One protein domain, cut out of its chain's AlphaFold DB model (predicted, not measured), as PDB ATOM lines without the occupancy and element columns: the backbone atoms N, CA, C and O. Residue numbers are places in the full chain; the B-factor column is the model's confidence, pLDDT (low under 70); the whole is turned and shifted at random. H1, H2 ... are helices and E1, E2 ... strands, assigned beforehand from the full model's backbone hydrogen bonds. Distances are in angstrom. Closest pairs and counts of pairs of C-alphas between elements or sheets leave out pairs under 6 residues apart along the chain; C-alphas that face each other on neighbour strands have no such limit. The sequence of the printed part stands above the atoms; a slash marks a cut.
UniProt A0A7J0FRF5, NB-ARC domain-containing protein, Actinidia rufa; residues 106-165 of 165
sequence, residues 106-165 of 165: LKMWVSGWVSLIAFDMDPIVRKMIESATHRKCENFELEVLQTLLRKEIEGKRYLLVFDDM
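Overview. This is residues 106 to 165 of the 165 residues of the protein "NB-ARC domain-containing protein" of Actinidia rufa (UniProt A0A7J0FRF5). What would one see first? A narrow two-strand ribbon, E1 beside E2, has H1 packed over one of its faces next to E1, and H2 packs on H1 farther out, with H1 between the ribbon and H2. What are the parts and their order? The printed part has 60 residues, with two named strands and two named helices in the order E1, H1, H2, E2; the sheet's order is E1, E2, parallel, and the class is mixed, helices and strands. How large is it? It is compact, with a radius of gyration of the C-alphas of 11.3 A, and the C-alphas span 34 by 24 by 17 A.

Along the chain. Where are the strands? E1 is residues 106 to 111, 16.6 A from first to last C-alpha, and begins with C-alpha 106 at (34.194, -24.280, -4.380). E2 is residues 158 to 163, 16.2 A long, and ends with C-alpha 163 at (34.236, -40.498, -9.445). Where are the helices? H1 is residues 122 to 133, 16.4 A long, with C-alpha 122 at (18.325, -35.026, -11.285). H2 is residues 142 to 153, 16.3 A long.

Arrangement. How do the strands pair? E1 and E2 are parallel neighbours, with 11 degrees between their N-to-C directions. N 108 and O 159 are 2.8 A apart and N 161 and O 108 are 2.9 A apart, both within hydrogen-bond range. What is next to the sheet? The closest C-alphas of E1 and H1, those of Met 108 and Ser 131, are 5.2 A apart. H1 and E2 are near each other, with 7 pairs of C-alphas within 10 A. How does H2 stand? H1 and H2 touch, the closest C-alphas being those of Ile 129 and Leu 149 at 5.7 A, with a shallow tilt of 29 degrees, the same way. The closest C-alphas of E1 and H2, those of Leu 106 and Ile 153, are 7.5 A apart. What of the backbones and the path? In H1 and H2 every O i to N i+4 pair is within hydrogen-bond range. E1, H1, H2, E2 form a strand-helix-strand unit, two parallel neighbour strands with helices between them in the chain, and its crossover is right-handed.

Size, cuts and confidence. How far does it reach? The two C-alphas farthest apart, those of Ile 117 and Gly 155, are 34.5 A apart. Are there cuts or long links? The printed part has no cut, and it ends at residue 165, the chain's last residue. The link from H2 to E2 is tight, and those from E1 to H1 and from H1 to H2 are short. Where is confidence low? Residues 113 to 120 are under 70 in pLDDT, while the mean of the printed part of this model is 87.5.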
ATOM      1  N   LEU A 106      35.188 -23.231  -4.529       96.50
ATOM      2  CA  LEU A 106      34.194 -24.280  -4.380       96.50
ATOM      3  C   LEU A 106      34.783 -25.600  -4.871       96.50
ATOM      4  O   LEU A 106      35.305 -25.678  -5.982       96.50
ATOM      5  N   LYS A 107      34.673 -26.652  -4.065       96.75
ATOM      6  CA  LYS A 107      35.041 -28.007  -4.468       96.75
ATOM      7  C   LYS A 107      33.837 -28.921  -4.301       96.75
ATOM      8  O   LYS A 107      33.179 -28.891  -3.266       96.75
ATOM      9  N   MET A 108      33.551 -29.708  -5.329       96.81
ATOM     10  CA  MET A 108      32.455 -30.666  -5.338       96.81
ATOM     11  C   MET A 108      32.990 -32.062  -5.658       96.81
ATOM     12  O   MET A 108      33.748 -32.230  -6.615       96.81
ATOM     13  N   TRP A 109      32.574 -33.054  -4.875       95.62
ATOM     14  CA  TRP A 109      32.869 -34.466  -5.099       95.62
ATOM     15  C   TRP A 109      31.562 -35.216  -5.317       95.62
ATOM     16  O   TRP A 109      30.739 -35.326  -4.411       95.62
ATOM     17  N   VAL A 110      31.372 -35.728  -6.527       92.25
ATOM     18  CA  VAL A 110      30.182 -36.480  -6.911       92.25
ATOM     19  C   VAL A 110      30.616 -37.887  -7.271       92.25
ATOM     20  O   VAL A 110      31.343 -38.086  -8.241       92.25
ATOM     21  N   SER A 111      30.167 -38.858  -6.484       88.06
ATOM     22  CA  SER A 111      30.480 -40.266  -6.697       88.06
ATOM     23  C   SER A 111      29.243 -41.117  -6.944       88.06
ATOM     24  O   SER A 111      28.126 -40.799  -6.505       88.06
ATOM     25  N   GLY A 112      29.472 -42.244  -7.610       73.81
ATOM     26  CA  GLY A 112      28.527 -43.344  -7.725       73.81
ATOM     27  C   GLY A 112      27.826 -43.423  -9.077       73.81
ATOM     28  O   GLY A 112      27.641 -42.432  -9.779       73.81
ATOM     29  N   TRP A 113      27.395 -44.641  -9.397       66.19
ATOM     30  CA  TRP A 113      26.851 -44.994 -10.701       66.19
ATOM     31  C   TRP A 113      25.526 -44.281 -10.986       66.19
ATOM     32  O   TRP A 113      24.596 -44.319 -10.175       66.19
ATOM     33  N   VAL A 114      25.424 -43.666 -12.161       61.75
ATOM     34  CA  VAL A 114      24.159 -43.157 -12.696       61.75
ATOM     35  C   VAL A 114      23.613 -44.216 -13.635       61.75
ATOM     36  O   VAL A 114      24.330 -44.718 -14.500       61.75
ATOM     37  N   SER A 115      22.345 -44.586 -13.452       57.50
ATOM     38  CA  SER A 115      21.723 -45.620 -14.274       57.50
ATOM     39  C   SER A 115      21.804 -45.262 -15.754       57.50
ATOM     40  O   SER A 115      21.146 -44.339 -16.213       57.50
ATOM     41  N   LEU A 116      22.568 -46.029 -16.534       50.59
ATOM     42  CA  LEU A 116      22.660 -45.831 -17.987       50.59
ATOM     43  C   LEU A 116      21.318 -46.049 -18.708       50.59
ATOM     44  O   LEU A 116      21.147 -45.604 -19.839       50.59
ATOM     45  N   ILE A 117      20.373 -46.756 -18.078       52.75
ATOM     46  CA  ILE A 117      19.060 -47.084 -18.662       52.75
ATOM     47  C   ILE A 117      18.113 -45.879 -18.597       52.75
ATOM     48  O   ILE A 117      17.259 -45.711 -19.464       52.75
ATOM     49  N   ALA A 118      18.284 -45.033 -17.586       56.88
ATOM     50  CA  ALA A 118      17.565 -43.787 -17.423       56.88
ATOM     51  C   ALA A 118      18.619 -42.755 -17.048       56.88
ATOM     52  O   ALA A 118      18.951 -42.637 -15.872       56.88
ATOM     53  N   PHE A 119      19.204 -42.096 -18.055       58.72
ATOM     54  CA  PHE A 119      20.126 -40.983 -17.848       58.72
ATOM     55  C   PHE A 119      19.364 -39.860 -17.142       58.72
ATOM     56  O   PHE A 119      18.792 -38.969 -17.766       58.72
ATOM     57  N   ASP A 120      19.278 -39.995 -15.827       69.75
ATOM     58  CA  ASP A 120      18.570 -39.098 -14.950       69.75
ATOM     59  C   ASP A 120      19.591 -38.079 -14.458       69.75
ATOM     60  O   ASP A 120      20.566 -38.415 -13.776       69.75
ATOM     61  N   MET A 121      19.418 -36.835 -14.896       77.88
ATOM     62  CA  MET A 121      20.284 -35.725 -14.506       77.88
ATOM     63  C   MET A 121      19.992 -35.275 -13.075       77.88
ATOM     64  O   MET A 121      20.882 -34.736 -12.411       77.88
ATOM     65  N   ASP A 122      18.781 -35.526 -12.576       85.00
ATOM     66  CA  ASP A 122      18.325 -35.026 -11.285       85.00
ATOM     67  C   ASP A 122      19.208 -35.510 -10.121       85.00
ATOM     68  O   ASP A 122      19.633 -34.667  -9.323       85.00
ATOM     69  N   PRO A 123      19.578 -36.806 -10.006       86.38
ATOM     70  CA  PRO A 123      20.455 -37.284  -8.940       86.38
ATOM     71  C   PRO A 123      21.853 -36.664  -8.983       86.38
ATOM     72  O   PRO A 123      22.442 -36.413  -7.933       86.38
ATOM     73  N   ILE A 124      22.387 -36.400 -10.180       88.38
ATOM     74  CA  ILE A 124      23.715 -35.799 -10.344       88.38
ATOM     75  C   ILE A 124      23.685 -34.355  -9.851       88.38
ATOM     76  O   ILE A 124      24.491 -33.975  -9.001       88.38
ATOM     77  N   VAL A 125      22.735 -33.558 -10.349       92.25
ATOM     78  CA  VAL A 125      22.619 -32.140  -9.987       92.25
ATOM     79  C   VAL A 125      22.348 -31.990  -8.489       92.25
ATOM     80  O   VAL A 125      22.948 -31.130  -7.846       92.25
ATOM     81  N   ARG A 126      21.531 -32.870  -7.895       92.19
ATOM     82  CA  ARG A 126      21.331 -32.908  -6.438       92.19
ATOM     83  C   ARG A 126      22.626 -33.179  -5.694       92.19
ATOM     84  O   ARG A 126      22.978 -32.384  -4.833       92.19
ATOM     85  N   LYS A 127      23.368 -34.232  -6.052       91.62
ATOM     86  CA  LYS A 127      24.661 -34.540  -5.417       91.62
ATOM     87  C   LYS A 127      25.647 -33.377  -5.530       91.62
ATOM     88  O   LYS A 127      26.376 -33.106  -4.582       91.62
ATOM     89  N   MET A 128      25.649 -32.653  -6.652       94.50
ATOM     90  CA  MET A 128      26.453 -31.436  -6.804       94.50
ATOM     91  C   MET A 128      26.027 -30.346  -5.812       94.50
ATOM     92  O   MET A 128      26.882 -29.799  -5.123       94.50
ATOM     93  N   ILE A 129      24.726 -30.058  -5.690       96.25
ATOM     94  CA  ILE A 129      24.193 -29.072  -4.731       96.25
ATOM     95  C   ILE A 129      24.507 -29.489  -3.288       96.25
ATOM     96  O   ILE A 129      24.940 -28.663  -2.483       96.25
ATOM     97  N   GLU A 130      24.326 -30.765  -2.953       95.19
ATOM     98  CA  GLU A 130      24.631 -31.302  -1.625       95.19
ATOM     99  C   GLU A 130      26.124 -31.206  -1.319       95.19
ATOM    100  O   GLU A 130      26.504 -30.769  -0.232       95.19
ATOM    101  N   SER A 131      26.979 -31.524  -2.293       95.12
ATOM    102  CA  SER A 131      28.425 -31.377  -2.152       95.12
ATOM    103  C   SER A 131      28.860 -29.914  -2.056       95.12
ATOM    104  O   SER A 131      29.843 -29.643  -1.374       95.12
ATOM    105  N   ALA A 132      28.171 -28.989  -2.728       96.44
ATOM    106  CA  ALA A 132      28.499 -27.565  -2.710       96.44
ATOM    107  C   ALA A 132      28.054 -26.867  -1.420       96.44
ATOM    108  O   ALA A 132      28.721 -25.954  -0.940       96.44
ATOM    109  N   THR A 133      26.911 -27.280  -0.870       95.69
ATOM    110  CA  THR A 133      26.269 -26.608   0.269       95.69
ATOM    111  C   THR A 133      26.441 -27.343   1.594       95.69
ATOM    112  O   THR A 133      26.130 -26.775   2.640       95.69
ATOM    113  N   HIS A 134      26.888 -28.603   1.560       93.50
ATOM    114  CA  HIS A 134      26.915 -29.528   2.700       93.50
ATOM    115  C   HIS A 134      25.552 -29.694   3.389       93.50
ATOM    116  O   HIS A 134      25.467 -29.997   4.581       93.50
ATOM    117  N   ARG A 135      24.465 -29.485   2.642       93.94
ATOM    118  CA  ARG A 135      23.087 -29.645   3.104       93.94
ATOM    119  C   ARG A 135      22.358 -30.583   2.169       93.94
ATOM    120  O   ARG A 135      22.610 -30.578   0.972       93.94
ATOM    121  N   LYS A 136      21.425 -31.350   2.725       92.19
ATOM    122  CA  LYS A 136      20.554 -32.221   1.938       92.19
ATOM    123  C   LYS A 136      19.735 -31.386   0.951       92.19
ATOM    124  O   LYS A 136      19.162 -30.370   1.340       92.19
ATOM    125  N   CYS A 137      19.677 -31.823  -0.300       90.25
ATOM    126  CA  CYS A 137      18.881 -31.185  -1.336       90.25
ATOM    127  C   CYS A 137      17.475 -31.789  -1.318       90.25
ATOM    128  O   CYS A 137      17.301 -33.010  -1.258       90.25
ATOM    129  N   GLU A 138      16.452 -30.939  -1.324       89.50
ATOM    130  CA  GLU A 138      15.070 -31.405  -1.402       89.50
ATOM    131  C   GLU A 138      14.760 -31.982  -2.791       89.50
ATOM    132  O   GLU A 138      15.482 -31.777  -3.771       89.50
ATOM    133  N   ASN A 139      13.670 -32.742  -2.876       86.62
ATOM    134  CA  ASN A 139      13.230 -33.355  -4.123       86.62
ATOM    135  C   ASN A 139      12.518 -32.311  -4.998       86.62
ATOM    136  O   ASN A 139      11.293 -32.215  -4.972       86.62
ATOM    137  N   PHE A 140      13.293 -31.514  -5.729       88.25
ATOM    138  CA  PHE A 140      12.783 -30.531  -6.681       88.25
ATOM    139  C   PHE A 140      12.833 -31.034  -8.127       88.25
ATOM    140  O   PHE A 140      13.601 -31.939  -8.454       88.25
ATOM    141  N   GLU A 141      12.048 -30.391  -8.993       90.69
ATOM    142  CA  GLU A 141      12.147 -30.542 -10.446       90.69
ATOM    143  C   GLU A 141      13.471 -29.972 -10.979       90.69
ATOM    144  O   GLU A 141      14.043 -29.033 -10.410       90.69
ATOM    145  N   LEU A 142      13.924 -30.498 -12.119       89.62
ATOM    146  CA  LEU A 142      15.193 -30.134 -12.751       89.62
ATOM    147  C   LEU A 142      15.383 -28.622 -12.952       89.62
ATOM    148  O   LEU A 142      16.490 -28.117 -12.770       89.62
ATOM    149  N   GLU A 143      14.322 -27.880 -13.277       93.19
ATOM    150  CA  GLU A 143      14.399 -26.426 -13.490       93.19
ATOM    151  C   GLU A 143      14.776 -25.663 -12.206       93.19
ATOM    152  O   GLU A 143      15.553 -24.700 -12.218       93.19
ATOM    153  N   VAL A 144      14.282 -26.132 -11.061       94.62
ATOM    154  CA  VAL A 144      14.646 -25.579  -9.755       94.62
ATOM    155  C   VAL A 144      16.061 -26.018  -9.384       94.62
ATOM    156  O   VAL A 144      16.862 -25.188  -8.951       94.62
ATOM    157  N   LEU A 145      16.406 -27.292  -9.610       95.00
ATOM    158  CA  LEU A 145      17.744 -27.826  -9.339       95.00
ATOM    159  C   LEU A 145      18.830 -27.076 -10.125       95.00
ATOM    160  O   LEU A 145      19.818 -26.636  -9.536       95.00
ATOM    161  N   GLN A 146      18.640 -26.857 -11.430       94.19
ATOM    162  CA  GLN A 146      19.617 -26.133 -12.251       94.19
ATOM    163  C   GLN A 146      19.771 -24.677 -11.792       94.19
ATOM    164  O   GLN A 146      20.891 -24.168 -11.722       94.19
ATOM    165  N   THR A 147      18.674 -24.029 -11.380       96.38
ATOM    166  CA  THR A 147      18.707 -22.662 -10.840       96.38
ATOM    167  C   THR A 147      19.480 -22.592  -9.522       96.38
ATOM    168  O   THR A 147      20.278 -21.675  -9.325       96.38
ATOM    169  N   LEU A 148      19.267 -23.551  -8.617       96.19
ATOM    170  CA  LEU A 148      19.996 -23.634  -7.349       96.19
ATOM    171  C   LEU A 148      21.489 -23.871  -7.586       96.19
ATOM    172  O   LEU A 148      22.309 -23.131  -7.052       96.19
ATOM    173  N   LEU A 149      21.844 -24.836  -8.437       96.38
ATOM    174  CA  LEU A 149      23.243 -25.117  -8.751       96.38
ATOM    175  C   LEU A 149      23.937 -23.902  -9.380       96.38
ATOM    176  O   LEU A 149      25.055 -23.578  -8.983       96.38
ATOM    177  N   ARG A 150      23.280 -23.198 -10.316       96.12
ATOM    178  CA  ARG A 150      23.823 -21.965 -10.912       96.12
ATOM    179  C   ARG A 150      24.155 -20.927  -9.851       96.12
ATOM    180  O   ARG A 150      25.265 -20.411  -9.868       96.12
ATOM    181  N   LYS A 151      23.250 -20.682  -8.900       96.62
ATOM    182  CA  LYS A 151      23.498 -19.754  -7.784       96.62
ATOM    183  C   LYS A 151      24.701 -20.169  -6.938       96.62
ATOM    184  O   LYS A 151      25.437 -19.309  -6.465       96.62
ATOM    185  N   GLU A 152      24.917 -21.470  -6.751       96.19
ATOM    186  CA  GLU A 152      26.052 -21.960  -5.970       96.19
ATOM    187  C   GLU A 152      27.395 -21.815  -6.690       96.19
ATOM    188  O   GLU A 152      28.400 -21.567  -6.022       96.19
ATOM    189  N   ILE A 153      27.443 -21.940  -8.021       95.19
ATOM    190  CA  ILE A 153      28.695 -21.866  -8.799       95.19
ATOM    191  C   ILE A 153      28.989 -20.469  -9.367       95.19
ATOM    192  O   ILE A 153      30.126 -20.191  -9.747       95.19
ATOM    193  N   GLU A 154      27.984 -19.597  -9.455       94.31
ATOM    194  CA  GLU A 154      28.096 -18.286 -10.093       94.31
ATOM    195  C   GLU A 154      29.199 -17.430  -9.454       94.31
ATOM    196  O   GLU A 154      29.286 -17.278  -8.235       94.31
ATOM    197  N   GLY A 155      30.078 -16.891 -10.305       92.38
ATOM    198  CA  GLY A 155      31.204 -16.055  -9.888       92.38
ATOM    199  C   GLY A 155      32.312 -16.793  -9.130       92.38
ATOM    200  O   GLY A 155      33.272 -16.143  -8.712       92.38
ATOM    201  N   LYS A 156      32.214 -18.119  -8.954       92.88
ATOM    202  CA  LYS A 156      33.204 -18.908  -8.220       92.88
ATOM    203  C   LYS A 156      34.128 -19.673  -9.152       92.88
ATOM    204  O   LYS A 156      33.701 -20.266 -10.141       92.88
ATOM    205  N   ARG A 157      35.405 -19.753  -8.783       92.75
ATOM    206  CA  ARG A 157      36.309 -20.757  -9.353       92.75
ATOM    207  C   ARG A 157      36.040 -22.094  -8.669       92.75
ATOM    208  O   ARG A 157      36.314 -22.222  -7.475       92.75
ATOM    209  N   TYR A 158      35.524 -23.073  -9.409       94.44
ATOM    210  CA  TYR A 158      35.140 -24.370  -8.850       94.44
ATOM    211  C   TYR A 158      35.932 -25.547  -9.428       94.44
ATOM    212  O   TYR A 158      36.321 -25.539 -10.594       94.44
ATOM    213  N   LEU A 159      36.153 -26.563  -8.593       95.81
ATOM    214  CA  LEU A 159      36.660 -27.878  -8.980       95.81
ATOM    215  C   LEU A 159      35.551 -28.907  -8.763       95.81
ATOM    216  O   LEU A 159      34.987 -28.993  -7.674       95.81
ATOM    217  N   LEU A 160      35.256 -29.696  -9.790       95.56
ATOM    218  CA  LEU A 160      34.257 -30.758  -9.744       95.56
ATOM    219  C   LEU A 160      34.924 -32.088 -10.084       95.56
ATOM    220  O   LEU A 160      35.504 -32.225 -11.160       95.56
ATOM    221  N   VAL A 161      34.824 -33.055  -9.175       95.38
ATOM    222  CA  VAL A 161      35.288 -34.427  -9.393       95.38
ATOM    223  C   VAL A 161      34.080 -35.334  -9.562       95.38
ATOM    224  O   VAL A 161      33.232 -35.405  -8.673       95.38
ATOM    225  N   PHE A 162      34.029 -36.026 -10.698       92.06
ATOM    226  CA  PHE A 162      33.123 -37.142 -10.943       92.06
ATOM    227  C   PHE A 162      33.898 -38.449 -10.777       92.06
ATOM    228  O   PHE A 162      34.814 -38.714 -11.557       92.06
ATOM    229  N   ASP A 163      33.547 -39.246  -9.770       90.44
ATOM    230  CA  ASP A 163      34.236 -40.498  -9.445       90.44
ATOM    231  C   ASP A 163      33.315 -41.716  -9.613       90.44
ATOM    232  O   ASP A 163      32.164 -41.709  -9.176       90.44
ATOM    233  N   ASP A 164      33.837 -42.765 -10.254       79.25
ATOM    234  CA  ASP A 164      33.114 -44.008 -10.571       79.25
ATOM    235  C   ASP A 164      31.768 -43.827 -11.317       79.25
ATOM    236  O   ASP A 164      30.775 -44.502 -11.016       79.25
ATOM    237  N   MET A 165      31.759 -42.942 -12.325       70.56
ATOM    238  CA  MET A 165      30.673 -42.805 -13.317       70.56
ATOM    239  C   MET A 165      30.595 -43.993 -14.284       70.56
ATOM    240  O   MET A 165      31.660 -44.530 -14.675       70.56
TER     241      MET A 165